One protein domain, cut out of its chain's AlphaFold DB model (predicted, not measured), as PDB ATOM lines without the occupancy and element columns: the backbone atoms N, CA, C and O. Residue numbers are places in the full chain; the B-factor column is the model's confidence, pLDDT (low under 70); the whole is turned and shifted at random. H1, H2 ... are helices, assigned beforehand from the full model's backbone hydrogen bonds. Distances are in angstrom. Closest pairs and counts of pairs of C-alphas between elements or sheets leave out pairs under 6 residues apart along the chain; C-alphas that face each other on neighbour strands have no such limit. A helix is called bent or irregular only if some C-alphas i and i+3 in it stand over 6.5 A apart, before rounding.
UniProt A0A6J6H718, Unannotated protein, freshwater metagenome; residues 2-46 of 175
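Overview. This is residues 2 to 46 of the 175 residues of the protein "Unannotated protein" of freshwater metagenome (UniProt A0A6J6H718). A loose, narrow rod in which a long unnamed stretch, residues 8 to 21, runs along the length of the rod, turns at the short helix H2, and then folds back in the long, kinked helix H3. Near the end of the rod away from H2, H1 and the two residues after it, residues 2 to 9 together, stick out free. The printed part has 45 residues, with three named helices in the order H1, H2, H3 and no named strand; the class is all helix, with 26 residues in the helices. The whole is loose, with a radius of gyration of the C-alphas of 12.3 A, and the C-alphas span 37 by 17 by 13 A.

Arrangement. The printed part begins with H1, residues 2 to 7, which touches no helix. Residues 2 to 9, of which 2 to 7 belong to H1, stand free: no C-alpha 8 or more residues away along the chain is within 10 A of theirs. A long link of 14 residues, residues 8 to 21, joins H1 to H2, residues 22 to 25. H1 and H2 are apart. A tight link of 2 residues joins H2 to H3, residues 28 to 43. H2 and H3 only just touch, with 3 pairs of C-alphas within 8 A, and they touch only at the corner by their link. The closest C-alphas of the two are those of Glu 22 and Leu 28, 5.2 A apart, and H3 touches H2 with residues 28 to 31 alone. From centre to centre H2 and H3 are 11.5 A apart. H1 and H3 are apart. H3 has a kink of 55 degrees near residue 35, and it is irregular: C-alphas 33 and 36 are 7.4 A apart, against about 5 A in a regular helix. In H1 each pair of O i and N i+4 is within hydrogen-bond range, in H3 10 of 12 pairs are, and H2, with 4 residues, is too short for such a pair, while its one pair of O i and N i+3 is within range.

Along the chain. H1, Tyr 2 to Thr 7, begins with C-alpha 2 at (2.383, -50.981, -20.114) and is 8.9 A from first to last C-alpha. The long link then passes from C-alpha 9 at (13.940, -47.026, -19.940) to C-alpha 21 at (-12.941, -37.104, -11.038), and x falls from positive to negative on the way. H2, Glu 22 to Thr 25, has 4 residues and is 5.1 A from first to last C-alpha. H3, Leu 28 to Gly 43, is the longest helix, with 16 residues and 20.5 A from first to last C-alpha. It begins with C-alpha 28 at (-18.541, -39.789, -14.671) and ends with C-alpha 43 at (1.412, -43.934, -12.127), where x is positive again. Residues 44 to 46 follow it.

Size, cuts and confidence. The outline is a rod, and the two C-alphas farthest apart are those of Ala 9 and Gly 26, at 37.6 A. The C-alphas of the first and last printed residues, Tyr 2 and Leu 46, are 16.7 A apart. Without residues 2 to 9 the body of 37 residues spans 35 by 13 by 12 A, with a radius of gyration of 10.6 A. The C-alphas of residues 8 to 21 lie 8 to 19 A from the mean of the C-alphas. The printed part, residues 2 to 46 of a chain of 175, has no cut. The mean pLDDT of the printed part is 88.3, and residue 2 is the one printed residue under 70; the mean is 76 in H1, 88 in H2 and 92 in H3.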
ATOM      1  N   TYR A   2       1.575 -49.807 -20.481       61.34
ATOM      2  CA  TYR A   2       2.383 -50.981 -20.114       61.34
ATOM      3  C   TYR A   2       3.437 -51.384 -21.162       61.34
ATOM      4  O   TYR A   2       4.590 -51.587 -20.797       61.34
ATOM      5  N   SER A   3       3.094 -51.403 -22.455       75.56
ATOM      6  CA  SER A   3       4.047 -51.741 -23.529       75.56
ATOM      7  C   SER A   3       5.203 -50.738 -23.660       75.56
ATOM      8  O   SER A   3       6.353 -51.134 -23.854       75.56
ATOM      9  N   LEU A   4       4.928 -49.438 -23.493       79.75
ATOM     10  CA  LEU A   4       5.952 -48.387 -23.537       79.75
ATOM     11  C   LEU A   4       6.914 -48.497 -22.351       79.75
ATOM     12  O   LEU A   4       8.125 -48.471 -22.553       79.75
ATOM     13  N   ARG A   5       6.392 -48.699 -21.133       78.06
ATOM     14  CA  ARG A   5       7.213 -48.871 -19.916       78.06
ATOM     15  C   ARG A   5       8.062 -50.149 -19.938       78.06
ATOM     16  O   ARG A   5       9.041 -50.235 -19.207       78.06
ATOM     17  N   GLN A   6       7.691 -51.141 -20.749       75.31
ATOM     18  CA  GLN A   6       8.474 -52.367 -20.944       75.31
ATOM     19  C   GLN A   6       9.598 -52.207 -21.974       75.31
ATOM     20  O   GLN A   6      10.614 -52.888 -21.870       75.31
ATOM     21  N   THR A   7       9.421 -51.320 -22.956       83.25
ATOM     22  CA  THR A   7      10.352 -51.171 -24.087       83.25
ATOM     23  C   THR A   7      11.372 -50.061 -23.847       83.25
ATOM     24  O   THR A   7      12.539 -50.194 -24.214       83.25
ATOM     25  N   TYR A   8      10.947 -48.967 -23.215       83.19
ATOM     26  CA  TYR A   8      11.775 -47.787 -22.994       83.19
ATOM     27  C   TYR A   8      12.171 -47.661 -21.526       83.19
ATOM     28  O   TYR A   8      11.356 -47.850 -20.626       83.19
ATOM     29  N   ALA A   9      13.429 -47.286 -21.286       83.00
ATOM     30  CA  ALA A   9      13.940 -47.026 -19.940       83.00
ATOM     31  C   ALA A   9      13.368 -45.738 -19.319       83.00
ATOM     32  O   ALA A   9      13.360 -45.596 -18.101       83.00
ATOM     33  N   LEU A  10      12.897 -44.806 -20.153       86.62
ATOM     34  CA  LEU A  10      12.264 -43.558 -19.744       86.62
ATOM     35  C   LEU A  10      11.084 -43.272 -20.676       86.62
ATOM     36  O   LEU A  10      11.236 -43.306 -21.896       86.62
ATOM     37  N   VAL A  11       9.928 -42.969 -20.093       90.31
ATOM     38  CA  VAL A  11       8.738 -42.502 -20.809       90.31
ATOM     39  C   VAL A  11       8.399 -41.126 -20.262       90.31
ATOM     40  O   VAL A  11       8.240 -40.969 -19.054       90.31
ATOM     41  N   VAL A  12       8.300 -40.142 -21.150       91.06
ATOM     42  CA  VAL A  12       7.832 -38.793 -20.822       91.06
ATOM     43  C   VAL A  12       6.453 -38.637 -21.439       91.06
ATOM     44  O   VAL A  12       6.273 -38.934 -22.620       91.06
ATOM     45  N   ALA A  13       5.489 -38.209 -20.635       92.88
ATOM     46  CA  ALA A  13       4.153 -37.870 -21.088       92.88
ATOM     47  C   ALA A  13       3.909 -36.395 -20.783       92.88
ATOM     48  O   ALA A  13       4.123 -35.961 -19.653       92.88
ATOM     49  N   ASP A  14       3.500 -35.652 -21.805       91.44
ATOM     50  CA  ASP A  14       2.937 -34.318 -21.650       91.44
ATOM     51  C   ASP A  14       1.423 -34.479 -21.505       91.44
ATOM     52  O   ASP A  14       0.811 -35.233 -22.268       91.44
ATOM     53  N   ALA A  15       0.847 -33.863 -20.482       89.94
ATOM     54  CA  ALA A  15      -0.554 -34.039 -20.135       89.94
ATOM     55  C   ALA A  15      -1.148 -32.714 -19.683       89.94
ATOM     56  O   ALA A  15      -0.504 -31.939 -18.969       89.94
ATOM     57  N   ASP A  16      -2.400 -32.491 -20.071       89.62
ATOM     58  CA  ASP A  16      -3.162 -31.366 -19.569       89.62
ATOM     59  C   ASP A  16      -3.459 -31.537 -18.068       89.62
ATOM     60  O   ASP A  16      -3.616 -32.661 -17.580       89.62
ATOM     61  N   PRO A  17      -3.517 -30.425 -17.319       87.44
ATOM     62  CA  PRO A  17      -3.677 -30.416 -15.869       87.44
ATOM     63  C   PRO A  17      -5.131 -30.658 -15.425       87.44
ATOM     64  O   PRO A  17      -5.691 -29.850 -14.691       87.44
ATOM     65  N   GLU A  18      -5.759 -31.724 -15.908       90.50
ATOM     66  CA  GLU A  18      -7.154 -32.065 -15.599       90.50
ATOM     67  C   GLU A  18      -7.164 -33.312 -14.705       90.50
ATOM     68  O   GLU A  18      -6.981 -34.437 -15.176       90.50
ATOM     69  N   PHE A  19      -7.296 -33.111 -13.392       90.12
ATOM     70  CA  PHE A  19      -7.183 -34.189 -12.400       90.12
ATOM     71  C   PHE A  19      -8.470 -34.446 -11.627       90.12
ATOM     72  O   PHE A  19      -8.505 -35.379 -10.831       90.12
ATOM     73  N   GLU A  20      -9.534 -33.686 -11.866       86.12
ATOM     74  CA  GLU A  20     -10.815 -33.893 -11.198       86.12
ATOM     75  C   GLU A  20     -11.479 -35.199 -11.663       86.12
ATOM     76  O   GLU A  20     -11.364 -35.583 -12.829       86.12
ATOM     77  N   GLY A  21     -12.165 -35.897 -10.759       86.19
ATOM     78  CA  GLY A  21     -12.941 -37.104 -11.038       86.19
ATOM     79  C   GLY A  21     -14.387 -36.990 -10.557       86.19
ATOM     80  O   GLY A  21     -14.870 -35.912 -10.187       86.19
ATOM     81  N   GLU A  22     -15.098 -38.116 -10.557       89.31
ATOM     82  CA  GLU A  22     -16.503 -38.189 -10.152       89.31
ATOM     83  C   GLU A  22     -16.661 -37.784  -8.685       89.31
ATOM     84  O   GLU A  22     -17.603 -37.088  -8.325       89.31
ATOM     85  N   ARG A  23     -15.706 -38.153  -7.826       86.00
ATOM     86  CA  ARG A  23     -15.758 -37.818  -6.398       86.00
ATOM     87  C   ARG A  23     -15.765 -36.306  -6.155       86.00
ATOM     88  O   ARG A  23     -16.435 -35.844  -5.233       86.00
ATOM     89  N   GLU A  24     -15.015 -35.548  -6.949       87.00
ATOM     90  CA  GLU A  24     -14.899 -34.097  -6.803       87.00
ATOM     91  C   GLU A  24     -16.014 -33.344  -7.546       87.00
ATOM     92  O   GLU A  24     -16.407 -32.258  -7.122       87.00
ATOM     93  N   THR A  25     -16.539 -33.910  -8.640       89.19
ATOM     94  CA  THR A  25     -17.446 -33.197  -9.564       89.19
ATOM     95  C   THR A  25     -18.861 -33.769  -9.657       89.19
ATOM     96  O   THR A  25     -19.760 -33.102 -10.166       89.19
ATOM     97  N   GLY A  26     -19.076 -34.996  -9.188       91.88
ATOM     98  CA  GLY A  26     -20.308 -35.765  -9.365       91.88
ATOM     99  C   GLY A  26     -20.553 -36.250 -10.799       91.88
ATOM    100  O   GLY A  26     -21.677 -36.641 -11.108       91.88
ATOM    101  N   SER A  27     -19.555 -36.183 -11.689       93.06
ATOM    102  CA  SER A  27     -19.707 -36.500 -13.114       93.06
ATOM    103  C   SER A  27     -18.736 -37.588 -13.571       93.06
ATOM    104  O   SER A  27     -17.523 -37.383 -13.603       93.06
ATOM    105  N   LEU A  28     -19.293 -38.722 -14.004       92.81
ATOM    106  CA  LEU A  28     -18.541 -39.789 -14.671       92.81
ATOM    107  C   LEU A  28     -17.934 -39.327 -16.001       92.81
ATOM    108  O   LEU A  28     -16.822 -39.723 -16.329       92.81
ATOM    109  N   ASP A  29     -18.610 -38.437 -16.731       93.69
ATOM    110  CA  ASP A  29     -18.094 -37.906 -17.999       93.69
ATOM    111  C   ASP A  29     -16.795 -37.108 -17.797       93.69
ATOM    112  O   ASP A  29     -15.883 -37.165 -18.626       93.69
ATOM    113  N   ILE A  30     -16.693 -36.364 -16.685       91.69
ATOM    114  CA  ILE A  30     -15.462 -35.654 -16.313       91.69
ATOM    115  C   ILE A  30     -14.373 -36.653 -15.931       91.69
ATOM    116  O   ILE A  30     -13.239 -36.511 -16.387       91.69
ATOM    117  N   GLU A  31     -14.703 -37.680 -15.146       89.50
ATOM    118  CA  GLU A  31     -13.733 -38.716 -14.790       89.50
ATOM    119  C   GLU A  31     -13.181 -39.439 -16.023       89.50
ATOM    120  O   GLU A  31     -11.965 -39.587 -16.136       89.50
ATOM    121  N   ASP A  32     -14.037 -39.816 -16.973       91.75
ATOM    122  CA  ASP A  32     -13.635 -40.484 -18.212       91.75
ATOM    123  C   ASP A  32     -12.748 -39.591 -19.085       91.75
ATOM    124  O   ASP A  32     -11.723 -40.043 -19.610       91.75
ATOM    125  N   ARG A  33     -13.090 -38.302 -19.211       91.31
ATOM    126  CA  ARG A  33     -12.252 -37.322 -19.918       91.31
ATOM    127  C   ARG A  33     -10.879 -37.183 -19.259       91.31
ATOM    128  O   ARG A  33      -9.857 -37.205 -19.949       91.31
ATOM    129  N   ASN A  34     -10.857 -37.083 -17.935       92.62
ATOM    130  CA  ASN A  34      -9.646 -36.842 -17.154       92.62
ATOM    131  C   ASN A  34      -8.877 -38.135 -16.841       92.62
ATOM    132  O   ASN A  34      -7.762 -38.091 -16.311       92.62
ATOM    133  N   HIS A  35      -9.431 -39.300 -17.192       90.56
ATOM    134  CA  HIS A  35      -8.916 -40.615 -16.816       90.56
ATOM    135  C   HIS A  35      -7.442 -40.788 -17.195       90.56
ATOM    136  O   HIS A  35      -6.646 -41.299 -16.407       90.56
ATOM    137  N   LEU A  36      -7.041 -40.329 -18.387       89.56
ATOM    138  CA  LEU A  36      -5.651 -40.439 -18.833       89.56
ATOM    139  C   LEU A  36      -4.700 -39.590 -17.983       89.56
ATOM    140  O   LEU A  36      -3.674 -40.109 -17.549       89.56
ATOM    141  N   ALA A  37      -5.034 -38.326 -17.717       92.25
ATOM    142  CA  ALA A  37      -4.210 -37.435 -16.901       92.25
ATOM    143  C   ALA A  37      -4.111 -37.939 -15.453       92.25
ATOM    144  O   ALA A  37      -3.008 -38.049 -14.910       92.25
ATOM    145  N   ARG A  38      -5.235 -38.377 -14.871       92.44
ATOM    146  CA  ARG A  38      -5.300 -38.994 -13.534       92.44
ATOM    147  C   ARG A  38      -4.443 -40.255 -13.437       92.44
ATOM    148  O   ARG A  38      -3.676 -40.412 -12.483       92.44
ATOM    149  N   HIS A  39      -4.541 -41.142 -14.427       91.75
ATOM    150  CA  HIS A  39      -3.766 -42.381 -14.464       91.75
ATOM    151  C   HIS A  39      -2.267 -42.117 -14.674       91.75
ATOM    152  O   HIS A  39      -1.425 -42.785 -14.065       91.75
ATOM    153  N   LEU A  40      -1.926 -41.132 -15.512       92.19
ATOM    154  CA  LEU A  40      -0.551 -40.699 -15.743       92.19
ATOM    155  C   LEU A  40       0.078 -40.146 -14.466       92.19
ATOM    156  O   LEU A  40       1.131 -40.639 -14.066       92.19
ATOM    157  N   ALA A  41      -0.573 -39.181 -13.818       92.94
ATOM    158  CA  ALA A  41      -0.068 -38.537 -12.609       92.94
ATOM    159  C   ALA A  41       0.140 -39.542 -11.468       92.94
ATOM    160  O   ALA A  41       1.215 -39.590 -10.873       92.94
ATOM    161  N   PHE A  42      -0.842 -40.415 -11.223       90.94
ATOM    162  CA  PHE A  42      -0.757 -41.427 -10.168       90.94
ATOM    163  C   PHE A  42       0.334 -42.481 -10.445       90.94
ATOM    164  O   PHE A  42       1.072 -42.917  -9.555       90.94
ATOM    165  N   GLY A  43       0.462 -42.904 -11.707       89.81
ATOM    166  CA  GLY A  43       1.412 -43.934 -12.127       89.81
ATOM    167  C   GLY A  43       2.840 -43.439 -12.388       89.81
ATOM    168  O   GLY A  43       3.736 -44.284 -12.563       89.81
ATOM    169  N   ALA A  44       3.052 -42.122 -12.457       92.25
ATOM    170  CA  ALA A  44       4.329 -41.495 -12.772       92.25
ATOM    171  C   ALA A  44       5.330 -41.649 -11.628       92.25
ATOM    172  O   ALA A  44       4.988 -41.563 -10.454       92.25
ATOM    173  N   ASP A  45       6.592 -41.880 -11.982       92.38
ATOM    174  CA  ASP A  45       7.690 -41.955 -11.018       92.38
ATOM    175  C   ASP A  45       8.204 -40.578 -10.585       92.38
ATOM    176  O   ASP A  45       8.773 -40.446  -9.506       92.38
ATOM    177  N   LEU A  46       7.945 -39.566 -11.411       93.19
ATOM    178  CA  LEU A  46       8.179 -38.154 -11.155       93.19
ATOM    179  C   LEU A  46       7.138 -37.355 -11.951       93.19
ATOM    180  O   LEU A  46       6.970 -37.592 -13.149       93.19
TER     181      LEU A  46